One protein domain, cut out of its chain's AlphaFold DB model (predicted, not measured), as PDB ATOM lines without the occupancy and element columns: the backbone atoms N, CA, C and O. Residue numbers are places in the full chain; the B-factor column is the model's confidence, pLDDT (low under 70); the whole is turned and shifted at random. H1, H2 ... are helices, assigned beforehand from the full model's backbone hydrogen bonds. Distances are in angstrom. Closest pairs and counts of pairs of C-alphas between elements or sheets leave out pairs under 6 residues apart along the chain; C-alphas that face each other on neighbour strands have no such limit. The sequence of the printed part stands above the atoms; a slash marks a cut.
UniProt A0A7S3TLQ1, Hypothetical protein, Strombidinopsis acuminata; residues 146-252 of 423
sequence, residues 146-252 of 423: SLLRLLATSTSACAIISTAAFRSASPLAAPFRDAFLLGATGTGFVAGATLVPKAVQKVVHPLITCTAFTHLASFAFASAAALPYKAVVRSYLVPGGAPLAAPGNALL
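This is residues 146 to 252 of the 423 residues of the protein "Hypothetical protein" of Strombidinopsis acuminata (UniProt A0A7S3TLQ1). Three long helices stand in an up-and-down bundle, each running against the one before it, with H2 in the middle between H1 and H3. Two short helices complete it: H4 packs crosswise on H3, and H5 packs at its first residue, Pro 247, on H2. The printed part has 107 residues with five named helices, in the order H1, H2, H3, H4, H5, and no named strand; the class is all helix. The whole is compact, with a radius of gyration of the C-alphas of 14.0 A, yet elongated, spanning 46 by 30 by 23 A.

The longest helix by residues is H2, residues 173 to 195, which measures 31.1 A from C-alpha 173 at (12.877, 0.741, 8.759) to C-alpha 195 at (-4.761, -19.597, -6.786). H1, residues 146 to 167, is 31.9 A long and begins with C-alpha 146 at (-10.861, -11.828, 1.415). H3, residues 206 to 224, is 26.6 A long. H4 holds residues 229 to 235. H5 holds residues 247 to 252 and ends with C-alpha 252 at (9.400, -20.719, 14.091).

H2 and H3 are the hubs, touching three helices each. H2 touches H1 at a shallow tilt of 27 degrees, opposite ways, as a helical hairpin; the closest C-alphas, of Ala 165 and Ala 173, are 4.7 A apart. H2 and H3 form the second helical hairpin, touching at a shallow tilt of 35.0 degrees, only just short of steep, with the C-alphas of Gly 188 and Cys 210 closest at 4.0 A. H1 and H3 run the same way and only just touch, with 3 pairs of C-alphas within 8 A; the closest are those of Thr 163 and Ala 224, 6.6 A apart. H2 touches H5 with residues 178 to 182 alone, at a steep tilt of 57 degrees; the closest C-alphas, of Leu 182 and Pro 247, are 5.1 A apart. H3 touches H4 with residues 215 to 223 alone, at a steep tilt of 68 degrees, only just short of about perpendicular; the closest C-alphas, of Ala 222 and Tyr 229, are 5.2 A apart. H2 and H4 are near each other, while H4 and H5 are only just apart, 8.5 A at the closest. In all five helices every O i to N i+4 pair is within hydrogen-bond range.

The two C-alphas farthest apart, those of Ala 169 and Ala 199, are 46.0 A from each other. The printed part has no cut. The link from H4 to H5, 11 residues, is long. Mean pLDDT of the printed part is 91.4, and residues 202 to 203 are under 70.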
ATOM      1  N   SER A 146     -10.954 -13.033   0.579       94.00
ATOM      2  CA  SER A 146     -10.861 -11.828   1.415       94.00
ATOM      3  C   SER A 146      -9.563 -11.786   2.222       94.00
ATOM      4  O   SER A 146      -8.938 -10.732   2.315       94.00
ATOM      5  N   LEU A 147      -9.119 -12.932   2.746       93.88
ATOM      6  CA  LEU A 147      -7.857 -13.031   3.476       93.88
ATOM      7  C   LEU A 147      -6.667 -12.800   2.544       93.88
ATOM      8  O   LEU A 147      -5.748 -12.076   2.912       93.88
ATOM      9  N   LEU A 148      -6.696 -13.375   1.337       94.62
ATOM     10  CA  LEU A 148      -5.647 -13.137   0.345       94.62
ATOM     11  C   LEU A 148      -5.542 -11.646   0.003       94.62
ATOM     12  O   LEU A 148      -4.445 -11.096   0.012       94.62
ATOM     13  N   ARG A 149      -6.681 -10.988  -0.246       95.44
ATOM     14  CA  ARG A 149      -6.725  -9.545  -0.517       95.44
ATOM     15  C   ARG A 149      -6.163  -8.730   0.644       95.44
ATOM     16  O   ARG A 149      -5.320  -7.876   0.407       95.44
ATOM     17  N   LEU A 150      -6.572  -9.026   1.878       96.00
ATOM     18  CA  LEU A 150      -6.078  -8.344   3.077       96.00
ATOM     19  C   LEU A 150      -4.561  -8.507   3.266       96.00
ATOM     20  O   LEU A 150      -3.862  -7.545   3.583       96.00
ATOM     21  N   LEU A 151      -4.036  -9.720   3.073       95.56
ATOM     22  CA  LEU A 151      -2.599  -9.980   3.174       95.56
ATOM     23  C   LEU A 151      -1.822  -9.272   2.062       95.56
ATOM     24  O   LEU A 151      -0.814  -8.629   2.340       95.56
ATOM     25  N   ALA A 152      -2.313  -9.313   0.824       95.06
ATOM     26  CA  ALA A 152      -1.669  -8.649  -0.301       95.06
ATOM     27  C   ALA A 152      -1.627  -7.120  -0.135       95.06
ATOM     28  O   ALA A 152      -0.584  -6.505  -0.373       95.06
ATOM     29  N   THR A 153      -2.722  -6.495   0.316       95.19
ATOM     30  CA  THR A 153      -2.775  -5.039   0.532       95.19
ATOM     31  C   THR A 153      -1.893  -4.607   1.697       95.19
ATOM     32  O   THR A 153      -1.099  -3.680   1.542       95.19
ATOM     33  N   SER A 154      -1.957  -5.304   2.835       94.44
ATOM     34  CA  SER A 154      -1.105  -5.012   3.998       94.44
ATOM     35  C   SER A 154       0.384  -5.225   3.705       94.44
ATOM     36  O   SER A 154       1.206  -4.394   4.087       94.44
ATOM     37  N   THR A 155       0.735  -6.276   2.958       95.44
ATOM     38  CA  THR A 155       2.113  -6.526   2.506       95.44
ATOM     39  C   THR A 155       2.604  -5.404   1.598       95.44
ATOM     40  O   THR A 155       3.705  -4.895   1.798       95.44
ATOM     41  N   SER A 156       1.784  -4.977   0.634       93.69
ATOM     42  CA  SER A 156       2.136  -3.888  -0.287       93.69
ATOM     43  C   SER A 156       2.327  -2.561   0.455       93.69
ATOM     44  O   SER A 156       3.297  -1.849   0.204       93.69
ATOM     45  N   ALA A 157       1.460  -2.259   1.428       94.31
ATOM     46  CA  ALA A 157       1.609  -1.085   2.285       94.31
ATOM     47  C   ALA A 157       2.914  -1.136   3.102       94.31
ATOM     48  O   ALA A 157       3.675  -0.170   3.104       94.31
ATOM     49  N   CYS A 158       3.225  -2.279   3.727       94.06
ATOM     50  CA  CYS A 158       4.483  -2.458   4.458       94.06
ATOM     51  C   CYS A 158       5.706  -2.322   3.541       94.06
ATOM     52  O   CYS A 158       6.708  -1.758   3.969       94.06
ATOM     53  N   ALA A 159       5.632  -2.777   2.286       92.56
ATOM     54  CA  ALA A 159       6.716  -2.636   1.312       92.56
ATOM     55  C   ALA A 159       7.046  -1.160   1.030       92.56
ATOM     56  O   ALA A 159       8.213  -0.757   1.065       92.56
ATOM     57  N   ILE A 160       6.008  -0.349   0.790       92.06
ATOM     58  CA  ILE A 160       6.135   1.089   0.518       92.06
ATOM     59  C   ILE A 160       6.711   1.803   1.745       92.06
ATOM     60  O   ILE A 160       7.716   2.507   1.632       92.06
ATOM     61  N   ILE A 161       6.119   1.572   2.923       93.19
ATOM     62  CA  ILE A 161       6.546   2.212   4.173       93.19
ATOM     63  C   ILE A 161       7.975   1.800   4.529       93.19
ATOM     64  O   ILE A 161       8.786   2.654   4.867       93.19
ATOM     65  N   SER A 162       8.310   0.513   4.414       91.94
ATOM     66  CA  SER A 162       9.650   0.004   4.712       91.94
ATOM     67  C   SER A 162      10.713   0.637   3.815       91.94
ATOM     68  O   SER A 162      11.750   1.074   4.307       91.94
ATOM     69  N   THR A 163      10.439   0.754   2.513       87.88
ATOM     70  CA  THR A 163      11.368   1.377   1.559       87.88
ATOM     71  C   THR A 163      11.558   2.865   1.860       87.88
ATOM     72  O   THR A 163      12.687   3.355   1.865       87.88
ATOM     73  N   ALA A 164      10.471   3.587   2.150       90.38
ATOM     74  CA  ALA A 164      10.530   5.000   2.516       90.38
ATOM     75  C   ALA A 164      11.286   5.218   3.839       90.38
ATOM     76  O   ALA A 164      12.179   6.059   3.902       90.38
ATOM     77  N   ALA A 165      10.978   4.418   4.866       91.50
ATOM     78  CA  ALA A 165      11.625   4.460   6.174       91.50
ATOM     79  C   ALA A 165      13.121   4.124   6.091       91.50
ATOM     80  O   ALA A 165      13.930   4.739   6.781       91.50
ATOM     81  N   PHE A 166      13.507   3.177   5.233       89.25
ATOM     82  CA  PHE A 166      14.912   2.851   5.014       89.25
ATOM     83  C   PHE A 166      15.669   4.018   4.367       89.25
ATOM     84  O   PHE A 166      16.744   4.386   4.833       89.25
ATOM     85  N   ARG A 167      15.091   4.651   3.335       87.25
ATOM     86  CA  ARG A 167      15.706   5.801   2.644       87.25
ATOM     87  C   ARG A 167      15.868   7.029   3.536       87.25
ATOM     88  O   ARG A 167      16.790   7.805   3.319       87.25
ATOM     89  N   SER A 168      14.999   7.196   4.529       90.12
ATOM     90  CA  SER A 168      15.098   8.270   5.520       90.12
ATOM     91  C   SER A 168      15.929   7.901   6.754       90.12
ATOM     92  O   SER A 168      15.931   8.664   7.717       90.12
ATOM     93  N   ALA A 169      16.609   6.745   6.754       88.62
ATOM     94  CA  ALA A 169      17.354   6.216   7.901       88.62
ATOM     95  C   ALA A 169      16.520   6.158   9.201       88.62
ATOM     96  O   ALA A 169      17.035   6.309  10.308       88.62
ATOM     97  N   SER A 170      15.208   5.937   9.071       91.75
ATOM     98  CA  SER A 170      14.283   5.880  10.198       91.75
ATOM     99  C   SER A 170      14.522   4.626  11.050       91.75
ATOM    100  O   SER A 170      14.694   3.534  10.498       91.75
ATOM    101  N   PRO A 171      14.405   4.713  12.390       88.88
ATOM    102  CA  PRO A 171      14.447   3.532  13.256       88.88
ATOM    103  C   PRO A 171      13.309   2.538  12.964       88.88
ATOM    104  O   PRO A 171      13.407   1.360  13.301       88.88
ATOM    105  N   LEU A 172      12.239   2.981  12.292       88.56
ATOM    106  CA  LEU A 172      11.111   2.136  11.899       88.56
ATOM    107  C   LEU A 172      11.400   1.274  10.656       88.56
ATOM    108  O   LEU A 172      10.604   0.391  10.333       88.56
ATOM    109  N   ALA A 173      12.533   1.477   9.974       87.69
ATOM    110  CA  ALA A 173      12.877   0.741   8.759       87.69
ATOM    111  C   ALA A 173      12.919  -0.781   8.976       87.69
ATOM    112  O   ALA A 173      12.355  -1.531   8.177       87.69
ATOM    113  N   ALA A 174      13.541  -1.236  10.069       88.50
ATOM    114  CA  ALA A 174      13.653  -2.660  10.384       88.50
ATOM    115  C   ALA A 174      12.294  -3.300  10.747       88.50
ATOM    116  O   ALA A 174      11.934  -4.274  10.086       88.50
ATOM    117  N   PRO A 175      11.477  -2.744  11.668       91.81
ATOM    118  CA  PRO A 175      10.136  -3.266  11.943       91.81
ATOM    119  C   PRO A 175       9.234  -3.372  10.705       91.81
ATOM    120  O   PRO A 175       8.574  -4.393  10.510       91.81
ATOM    121  N   PHE A 176       9.219  -2.354   9.834       93.50
ATOM    122  CA  PHE A 176       8.405  -2.405   8.613       93.50
ATOM    123  C   PHE A 176       8.968  -3.358   7.560       93.50
ATOM    124  O   PHE A 176       8.185  -3.991   6.853       93.50
ATOM    125  N   ARG A 177      10.298  -3.506   7.462       94.00
ATOM    126  CA  ARG A 177      10.921  -4.539   6.616       94.00
ATOM    127  C   ARG A 177      10.489  -5.919   7.087       94.00
ATOM    128  O   ARG A 177      10.108  -6.755   6.275       94.00
ATOM    129  N   ASP A 178      10.521  -6.147   8.392       94.75
ATOM    130  CA  ASP A 178      10.189  -7.440   8.967       94.75
ATOM    131  C   ASP A 178       8.699  -7.759   8.777       94.75
ATOM    132  O   ASP A 178       8.352  -8.852   8.325       94.75
ATOM    133  N   ALA A 179       7.818  -6.777   8.996       95.19
ATOM    134  CA  ALA A 179       6.394  -6.894   8.685       95.19
ATOM    135  C   ALA A 179       6.143  -7.162   7.191       95.19
ATOM    136  O   ALA A 179       5.334  -8.025   6.849       95.19
ATOM    137  N   PHE A 180       6.867  -6.479   6.298       96.50
ATOM    138  CA  PHE A 180       6.800  -6.711   4.855       96.50
ATOM    139  C   PHE A 180       7.215  -8.137   4.482       96.50
ATOM    140  O   PHE A 180       6.471  -8.822   3.784       96.50
ATOM    141  N   LEU A 181       8.368  -8.615   4.956       97.00
ATOM    142  CA  LEU A 181       8.872  -9.950   4.623       97.00
ATOM    143  C   LEU A 181       7.988 -11.060   5.214       97.00
ATOM    144  O   LEU A 181       7.736 -12.072   4.552       97.00
ATOM    145  N   LEU A 182       7.465 -10.868   6.429       96.56
ATOM    146  CA  LEU A 182       6.490 -11.778   7.032       96.56
ATOM    147  C   LEU A 182       5.180 -11.798   6.227       96.56
ATOM    148  O   LEU A 182       4.684 -12.873   5.880       96.56
ATOM    149  N   GLY A 183       4.664 -10.618   5.872       96.62
ATOM    150  CA  GLY A 183       3.472 -10.446   5.042       96.62
ATOM    151  C   GLY A 183       3.630 -11.071   3.657       96.62
ATOM    152  O   GLY A 183       2.736 -11.783   3.201       96.62
ATOM    153  N   ALA A 184       4.794 -10.912   3.022       97.19
ATOM    154  CA  ALA A 184       5.117 -11.543   1.749       97.19
ATOM    155  C   ALA A 184       5.074 -13.071   1.865       97.19
ATOM    156  O   ALA A 184       4.440 -13.739   1.048       97.19
ATOM    157  N   THR A 185       5.649 -13.619   2.935       97.12
ATOM    158  CA  THR A 185       5.626 -15.065   3.194       97.12
ATOM    159  C   THR A 185       4.191 -15.579   3.366       97.12
ATOM    160  O   THR A 185       3.800 -16.561   2.732       97.12
ATOM    161  N   GLY A 186       3.371 -14.887   4.164       96.56
ATOM    162  CA  GLY A 186       1.959 -15.230   4.356       96.56
ATOM    163  C   GLY A 186       1.128 -15.099   3.075       96.56
ATOM    164  O   GLY A 186       0.354 -15.998   2.745       96.56
ATOM    165  N   THR A 187       1.332 -14.022   2.314       96.44
ATOM    166  CA  THR A 187       0.658 -13.770   1.032       96.44
ATOM    167  C   THR A 187       0.995 -14.856   0.021       96.44
ATOM    168  O   THR A 187       0.086 -15.453  -0.550       96.44
ATOM    169  N   GLY A 188       2.279 -15.182  -0.160       95.75
ATOM    170  CA  GLY A 188       2.720 -16.228  -1.083       95.75
ATOM    171  C   GLY A 188       2.210 -17.624  -0.705       95.75
ATOM    172  O   GLY A 188       1.930 -18.441  -1.585       95.75
ATOM    173  N   PHE A 189       2.032 -17.893   0.592       94.56
ATOM    174  CA  PHE A 189       1.463 -19.152   1.076       94.56
ATOM    175  C   PHE A 189      -0.033 -19.248   0.785       94.56
ATOM    176  O   PHE A 189      -0.489 -20.229   0.195       94.56
ATOM    177  N   VAL A 190      -0.797 -18.213   1.141       94.88
ATOM    178  CA  VAL A 190      -2.242 -18.168   0.886       94.88
ATOM    179  C   VAL A 190      -2.523 -18.155  -0.615       94.88
ATOM    180  O   VAL A 190      -3.387 -18.904  -1.068       94.88
ATOM    181  N   ALA A 191      -1.771 -17.381  -1.400       93.06
ATOM    182  CA  ALA A 191      -1.859 -17.368  -2.859       93.06
ATOM    183  C   ALA A 191      -1.561 -18.755  -3.446       93.06
ATOM    184  O   ALA A 191      -2.345 -19.264  -4.241       93.06
ATOM    185  N   GLY A 192      -0.491 -19.414  -2.991       90.88
ATOM    186  CA  GLY A 192      -0.162 -20.784  -3.387       90.88
ATOM    187  C   GLY A 192      -1.274 -21.786  -3.091       90.88
ATOM    188  O   GLY A 192      -1.612 -22.621  -3.922       90.88
ATOM    189  N   ALA A 193      -1.890 -21.679  -1.915       88.19
ATOM    190  CA  ALA A 193      -2.954 -22.581  -1.488       88.19
ATOM    191  C   ALA A 193      -4.317 -22.309  -2.155       88.19
ATOM    192  O   ALA A 193      -5.184 -23.185  -2.136       88.19
ATOM    193  N   THR A 194      -4.533 -21.111  -2.716       88.12
ATOM    194  CA  THR A 194      -5.840 -20.676  -3.253       88.12
ATOM    195  C   THR A 194      -5.875 -20.501  -4.766       88.12
ATOM    196  O   THR A 194      -6.872 -20.877  -5.378       88.12
ATOM    197  N   LEU A 195      -4.823 -19.936  -5.362       88.31
ATOM    198  CA  LEU A 195      -4.761 -19.597  -6.786       88.31
ATOM    199  C   LEU A 195      -4.173 -20.728  -7.633       88.31
ATOM    200  O   LEU A 195      -4.550 -20.879  -8.791       88.31
ATOM    201  N   VAL A 196      -3.256 -21.528  -7.077       85.12
ATOM    202  CA  VAL A 196      -2.635 -22.633  -7.820       85.12
ATOM    203  C   VAL A 196      -3.637 -23.784  -7.946       85.12
ATOM    204  O   VAL A 196      -4.120 -24.276  -6.920       85.12
ATOM    205  N   PRO A 197      -3.936 -24.270  -9.166       83.56
ATOM    206  CA  PRO A 197      -4.838 -25.401  -9.355       83.56
ATOM    207  C   PRO A 197      -4.348 -26.653  -8.618       83.56
ATOM    208  O   PRO A 197      -3.158 -26.964  -8.634       83.56
ATOM    209  N   LYS A 198      -5.263 -27.441  -8.032       75.50
ATOM    210  CA  LYS A 198      -4.910 -28.656  -7.262       75.50
ATOM    211  C   LYS A 198      -4.070 -29.669  -8.048       75.50
ATOM    212  O   LYS A 198      -3.244 -30.359  -7.460       75.50
ATOM    213  N   ALA A 199      -4.261 -29.746  -9.366       72.69
ATOM    214  CA  ALA A 199      -3.449 -30.594 -10.238       72.69
ATOM    215  C   ALA A 199      -1.967 -30.180 -10.236       72.69
ATOM    216  O   ALA A 199      -1.088 -31.038 -10.240       72.69
ATOM    217  N   VAL A 200      -1.704 -28.872 -10.162       77.75
ATOM    218  CA  VAL A 200      -0.362 -28.276 -10.181       77.75
ATOM    219  C   VAL A 200       0.260 -28.248  -8.781       77.75
ATOM    220  O   VAL A 200       1.478 -28.351  -8.660       77.75
ATOM    221  N   GLN A 201      -0.547 -28.209  -7.712       71.81
ATOM    222  CA  GLN A 201      -0.063 -28.207  -6.316       71.81
ATOM    223  C   GLN A 201       0.780 -29.438  -5.933       71.81
ATOM    224  O   GLN A 201       1.521 -29.382  -4.953       71.81
ATOM    225  N   LYS A 202       0.716 -30.527  -6.713       67.81
ATOM    226  CA  LYS A 202       1.606 -31.695  -6.564       67.81
ATOM    227  C   LYS A 202       3.083 -31.358  -6.797       67.81
ATOM    228  O   LYS A 202       3.955 -32.019  -6.244       67.81
ATOM    229  N   VAL A 203       3.343 -30.351  -7.632       69.31
ATOM    230  CA  VAL A 203       4.685 -29.881  -8.005       69.31
ATOM    231  C   VAL A 203       4.944 -28.506  -7.396       69.31
ATOM    232  O   VAL A 203       5.981 -28.276  -6.787       69.31
ATOM    233  N   VAL A 204       3.974 -27.600  -7.508       77.12
ATOM    234  CA  VAL A 204       4.044 -26.225  -7.005       77.12
ATOM    235  C   VAL A 204       3.309 -26.158  -5.668       77.12
ATOM    236  O   VAL A 204       2.204 -25.626  -5.550       77.12
ATOM    237  N   HIS A 205       3.909 -26.776  -4.652       80.38
ATOM    238  CA  HIS A 205       3.350 -26.800  -3.303       80.38
ATOM    239  C   HIS A 205       3.281 -25.369  -2.722       80.38
ATOM    240  O   HIS A 205       4.198 -24.582  -2.975       80.38
ATOM    241  N   PRO A 206       2.294 -25.025  -1.867       85.88
ATOM    242  CA  PRO A 206       2.209 -23.705  -1.219       85.88
ATOM    243  C   PRO A 206       3.472 -23.252  -0.462       85.88
ATOM    244  O   PRO A 206       3.676 -22.065  -0.228       85.88
ATOM    245  N   LEU A 207       4.332 -24.202  -0.086       85.12
ATOM    246  CA  LEU A 207       5.651 -23.947   0.509       85.12
ATOM    247  C   LEU A 207       6.663 -23.407  -0.502       85.12
ATOM    248  O   LEU A 207       7.475 -22.545  -0.181       85.12
ATOM    249  N   ILE A 208       6.626 -23.926  -1.727       85.88
ATOM    250  CA  ILE A 208       7.509 -23.499  -2.811       85.88
ATOM    251  C   ILE A 208       7.079 -22.107  -3.266       85.88
ATOM    252  O   ILE A 208       7.923 -21.223  -3.395       85.88
ATOM    253  N   THR A 209       5.772 -21.878  -3.434       90.06
ATOM    254  CA  THR A 209       5.257 -20.559  -3.825       90.06
ATOM    255  C   THR A 209       5.572 -19.496  -2.786       90.06
ATOM    256  O   THR A 209       6.013 -18.415  -3.161       90.06
ATOM    257  N   CYS A 210       5.387 -19.779  -1.491       93.00
ATOM    258  CA  CYS A 210       5.692 -18.795  -0.459       93.00
ATOM    259  C   CYS A 210       7.193 -18.521  -0.352       93.00
ATOM    260  O   CYS A 210       7.576 -17.360  -0.286       93.00
ATOM    261  N   THR A 211       8.041 -19.551  -0.437       92.88
ATOM    262  CA  THR A 211       9.502 -19.387  -0.415       92.88
ATOM    263  C   THR A 211       9.974 -18.548  -1.605       92.88
ATOM    264  O   THR A 211      10.711 -17.578  -1.426       92.88
ATOM    265  N   ALA A 212       9.494 -18.854  -2.815       93.88
ATOM    266  CA  ALA A 212       9.808 -18.087  -4.019       93.88
ATOM    267  C   ALA A 212       9.324 -16.631  -3.915       93.88
ATOM    268  O   ALA A 212      10.070 -15.704  -4.230       93.88
ATOM    269  N   PHE A 213       8.103 -16.420  -3.416       95.44
ATOM    270  CA  PHE A 213       7.543 -15.084  -3.233       95.44
ATOM    271  C   PHE A 213       8.332 -14.266  -2.202       95.44
ATOM    272  O   PHE A 213       8.614 -13.092  -2.438       95.44
ATOM    273  N   THR A 214       8.772 -14.872  -1.095       97.06
ATOM    274  CA  THR A 214       9.606 -14.187  -0.096       97.06
ATOM    275  C   THR A 214      10.998 -13.858  -0.626       97.06
ATOM    276  O   THR A 214      11.533 -12.794  -0.308       97.06
ATOM    277  N   HIS A 215      11.588 -14.707  -1.470       97.25
ATOM    278  CA  HIS A 215      12.844 -14.384  -2.147       97.25
ATOM    279  C   HIS A 215      12.685 -13.222  -3.130       97.25
ATOM    280  O   HIS A 215      13.509 -12.308  -3.115       97.25
ATOM    281  N   LEU A 216      11.606 -13.202  -3.917       96.75
ATOM    282  CA  LEU A 216      11.291 -12.085  -4.810       96.75
ATOM    283  C   LEU A 216      11.084 -10.780  -4.028       96.75
ATOM    284  O   LEU A 216      11.654  -9.752  -4.383       96.75
ATOM    285  N   ALA A 217      10.337 -10.834  -2.924       96.62
ATOM    286  CA  ALA A 217      10.139  -9.705  -2.020       96.62
ATOM    287  C   ALA A 217      11.467  -9.214  -1.418       96.62
ATOM    288  O   ALA A 217      11.741  -8.014  -1.399       96.62
ATOM    289  N   SER A 218      12.326 -10.142  -0.990       96.69
ATOM    290  CA  SER A 218      13.656  -9.830  -0.456       96.69
ATOM    291  C   SER A 218      14.552  -9.179  -1.510       96.69
ATOM    292  O   SER A 218      15.262  -8.228  -1.199       96.69
ATOM    293  N   PHE A 219      14.510  -9.656  -2.758       96.75
ATOM    294  CA  PHE A 219      15.250  -9.077  -3.881       96.75
ATOM    295  C   PHE A 219      14.744  -7.678  -4.246       96.75
ATOM    296  O   PHE A 219      15.550  -6.763  -4.428       96.75
ATOM    297  N   ALA A 220      13.424  -7.487  -4.302       94.88
ATOM    298  CA  ALA A 220      12.816  -6.189  -4.576       94.88
ATOM    299  C   ALA A 220      13.194  -5.156  -3.504       94.88
ATOM    300  O   ALA A 220      13.641  -4.059  -3.837       94.88
ATOM    301  N   PHE A 221      13.101  -5.527  -2.221       94.56
ATOM    302  CA  PHE A 221      13.529  -4.663  -1.122       94.56
ATOM    303  C   PHE A 221      15.032  -4.380  -1.169       94.56
ATOM    304  O   PHE A 221      15.430  -3.222  -1.085       94.56
ATOM    305  N   ALA A 222      15.868  -5.407  -1.363       94.44
ATOM    306  CA  ALA A 222      17.316  -5.250  -1.487       94.44
ATOM    307  C   ALA A 222      17.686  -4.251  -2.593       94.44
ATOM    308  O   ALA A 222      18.506  -3.364  -2.372       94.44
ATOM    309  N   SER A 223      17.024  -4.348  -3.747       93.62
ATOM    310  CA  SER A 223      17.225  -3.439  -4.878       93.62
ATOM    311  C   SER A 223      16.782  -2.011  -4.543       93.62
ATOM    312  O   SER A 223      17.522  -1.062  -4.783       93.62
ATOM    313  N   ALA A 224      15.605  -1.843  -3.932       91.50
ATOM    314  CA  ALA A 224      15.060  -0.530  -3.584       91.50
ATOM    315  C   ALA A 224      15.829   0.186  -2.458       91.50
ATOM    316  O   ALA A 224      15.821   1.422  -2.402       91.50
ATOM    317  N   ALA A 225      16.465  -0.596  -1.582       89.12
ATOM    318  CA  ALA A 225      17.275  -0.170  -0.446       89.12
ATOM    319  C   ALA A 225      18.789  -0.139  -0.745       89.12
ATOM    320  O   ALA A 225      19.567   0.181   0.146       89.12
ATOM    321  N   ALA A 226      19.218  -0.493  -1.964       90.38
ATOM    322  CA  ALA A 226      20.631  -0.632  -2.338       90.38
ATOM    323  C   ALA A 226      21.448  -1.531  -1.376       90.38
ATOM    324  O   ALA A 226      22.621  -1.281  -1.096       90.38
ATOM    325  N   LEU A 227      20.825  -2.598  -0.866       91.25
ATOM    326  CA  LEU A 227      21.450  -3.578   0.018       91.25
ATOM    327  C   LEU A 227      21.844  -4.847  -0.749       91.25
ATOM    328  O   LEU A 227      21.146  -5.260  -1.677       91.25
ATOM    329  N   PRO A 228      22.894  -5.565  -0.316       95.12
ATOM    330  CA  PRO A 228      23.155  -6.901  -0.826       95.12
ATOM    331  C   PRO A 228      21.970  -7.829  -0.531       95.12
ATOM    332  O   PRO A 228      21.589  -8.008   0.626       95.12
ATOM    333  N   TYR A 229      21.435  -8.502  -1.552       95.19
ATOM    334  CA  TYR A 229      20.330  -9.464  -1.405       95.19
ATOM    335  C   TYR A 229      20.561 -10.487  -0.280       95.19
ATOM    336  O   TYR A 229      19.685 -10.736   0.548       95.19
ATOM    337  N   LYS A 230      21.784 -11.027  -0.182       94.31
ATOM    338  CA  LYS A 230      22.162 -11.978   0.875       94.31
ATOM    339  C   LYS A 230      22.044 -11.384   2.283       94.31
ATOM    340  O   LYS A 230      21.775 -12.133   3.215       94.31
ATOM    341  N   ALA A 231      22.246 -10.076   2.456       93.50
ATOM    342  CA  ALA A 231      22.087  -9.415   3.751       93.50
ATOM    343  C   ALA A 231      20.612  -9.377   4.175       93.50
ATOM    344  O   ALA A 231      20.301  -9.684   5.323       93.50
ATOM    345  N   VAL A 232      19.702  -9.106   3.232       94.81
ATOM    346  CA  VAL A 232      18.253  -9.131   3.485       94.81
ATOM    347  C   VAL A 232      17.792 -10.540   3.858       94.81
ATOM    348  O   VAL A 232      17.150 -10.714   4.892       94.81
ATOM    349  N   VAL A 233      18.198 -11.565   3.100       95.69
ATOM    350  CA  VAL A 233      17.847 -12.963   3.415       95.69
ATOM    351  C   VAL A 233      18.411 -13.396   4.775       95.69
ATOM    352  O   VAL A 233      17.701 -14.026   5.552       95.69
ATOM    353  N   ARG A 234      19.651 -13.014   5.120       93.69
ATOM    354  CA  ARG A 234      20.226 -13.288   6.454       93.69
ATOM    355  C   ARG A 234      19.457 -12.611   7.583       93.69
ATOM    356  O   ARG A 234      19.348 -13.188   8.654       93.69
ATOM    357  N   SER A 235      18.915 -11.416   7.350       93.62
ATOM    358  CA  SER A 235      18.118 -10.707   8.357       93.62
ATOM    359  C   SER A 235      16.747 -11.339   8.613       93.62
ATOM    360  O   SER A 235      16.099 -10.998   9.596       93.62
ATOM    361  N   TYR A 236      16.308 -12.273   7.762       95.62
ATOM    362  CA  TYR A 236      15.001 -12.913   7.893       95.62
ATOM    363  C   TYR A 236      14.899 -13.808   9.135       95.62
ATOM    364  O   TYR A 236      13.811 -13.964   9.685       95.62
ATOM    365  N   LEU A 237      16.004 -14.398   9.598       93.94
ATOM    366  CA  LEU A 237      16.024 -15.261  10.776       93.94
ATOM    367  C   LEU A 237      17.275 -14.993  11.608       93.94
ATOM    368  O   LEU A 237      18.390 -15.107  11.109       93.94
ATOM    369  N   VAL A 238      17.080 -14.711  12.896       92.62
ATOM    370  CA  VAL A 238      18.162 -14.585  13.875       92.62
ATOM    371  C   VAL A 238      18.296 -15.918  14.617       92.62
ATOM    372  O   VAL A 238      17.387 -16.279  15.375       92.62
ATOM    373  N   PRO A 239      19.396 -16.673  14.435       85.81
ATOM    374  CA  PRO A 239      19.621 -17.920  15.161       85.81
ATOM    375  C   PRO A 239      19.548 -17.699  16.676       85.81
ATOM    376  O   PRO A 239      20.188 -16.796  17.206       85.81
ATOM    377  N   GLY A 240      18.726 -18.487  17.372       82.94
ATOM    378  CA  GLY A 240      18.518 -18.340  18.819       82.94
ATOM    379  C   GLY A 240      17.811 -17.045  19.255       82.94
ATOM    380  O   GLY A 240      17.670 -16.813  20.453       82.94
ATOM    381  N   GLY A 241      17.351 -16.214  18.316       87.94
ATOM    382  CA  GLY A 241      16.671 -14.955  18.609       87.94
ATOM    383  C   GLY A 241      15.312 -15.140  19.291       87.94
ATOM    384  O   GLY A 241      14.652 -16.177  19.154       87.94
ATOM    385  N   ALA A 242      14.870 -14.100  20.002       90.88
ATOM    386  CA  ALA A 242      13.546 -14.046  20.618       90.88
ATOM    387  C   ALA A 242      12.420 -14.237  19.574       90.88
ATOM    388  O   ALA A 242      12.633 -13.945  18.397       90.88
ATOM    389  N   PRO A 243      11.207 -14.668  19.978       90.31
ATOM    390  CA  PRO A 243      10.107 -14.948  19.050       90.31
ATOM    391  C   PRO A 243       9.795 -13.838  18.044       90.31
ATOM    392  O   PRO A 243       9.458 -14.143  16.916       90.31
ATOM    393  N   LEU A 244       9.935 -12.561  18.403       90.81
ATOM    394  CA  LEU A 244       9.659 -11.434  17.499       90.81
ATOM    395  C   LEU A 244      10.932 -10.716  17.021       90.81
ATOM    396  O   LEU A 244      10.854  -9.587  16.557       90.81
ATOM    397  N   ALA A 245      12.105 -11.349  17.146       92.81
ATOM    398  CA  ALA A 245      13.384 -10.743  16.762       92.81
ATOM    399  C   ALA A 245      13.557 -10.577  15.241       92.81
ATOM    400  O   ALA A 245      14.330  -9.728  14.814       92.81
ATOM    401  N   ALA A 246      12.879 -11.406  14.444       95.38
ATOM    402  CA  ALA A 246      12.866 -11.347  12.986       95.38
ATOM    403  C   ALA A 246      11.617 -12.071  12.441       95.38
ATOM    404  O   ALA A 246      10.991 -12.845  13.181       95.38
ATOM    405  N   PRO A 247      11.270 -11.904  11.150       95.50
ATOM    406  CA  PRO A 247      10.113 -12.560  10.528       95.50
ATOM    407  C   PRO A 247      10.117 -14.077  10.718       95.50
ATOM    408  O   PRO A 247       9.111 -14.688  11.076       95.50
ATOM    409  N   GLY A 248      11.284 -14.686  10.521       94.62
ATOM    410  CA  GLY A 248      11.479 -16.115  10.642       94.62
ATOM    411  C   GLY A 248      11.349 -16.616  12.073       94.62
ATOM    412  O   GLY A 248      10.770 -17.677  12.290       94.62
ATOM    413  N   ASN A 249      11.814 -15.843  13.061       94.88
ATOM    414  CA  ASN A 249      11.649 -16.195  14.470       94.88
ATOM    415  C   ASN A 249      10.163 -16.238  14.856       94.88
ATOM    416  O   ASN A 249       9.768 -17.142  15.593       94.88
ATOM    417  N   ALA A 250       9.339 -15.334  14.310       95.00
ATOM    418  CA  ALA A 250       7.906 -15.280  14.607       95.00
ATOM    419  C   ALA A 250       7.175 -16.527  14.104       95.00
ATOM    420  O   ALA A 250       6.331 -17.089  14.804       95.00
ATOM    421  N   LEU A 251       7.547 -17.003  12.914       95.00
ATOM    422  CA  LEU A 251       7.016 -18.238  12.342       95.00
ATOM    423  C   LEU A 251       7.520 -19.480  13.092       95.00
ATOM    424  O   LEU A 251       6.710 -20.319  13.486       95.00
ATOM    425  N   LEU A 252       8.828 -19.578  13.364       92.31
ATOM    426  CA  LEU A 252       9.400 -20.719  14.091       92.31
ATOM    427  C   LEU A 252       8.894 -20.812  15.538       92.31
ATOM    428  O   LEU A 252       8.782 -21.913  16.075       92.31
TER     429      LEU A 252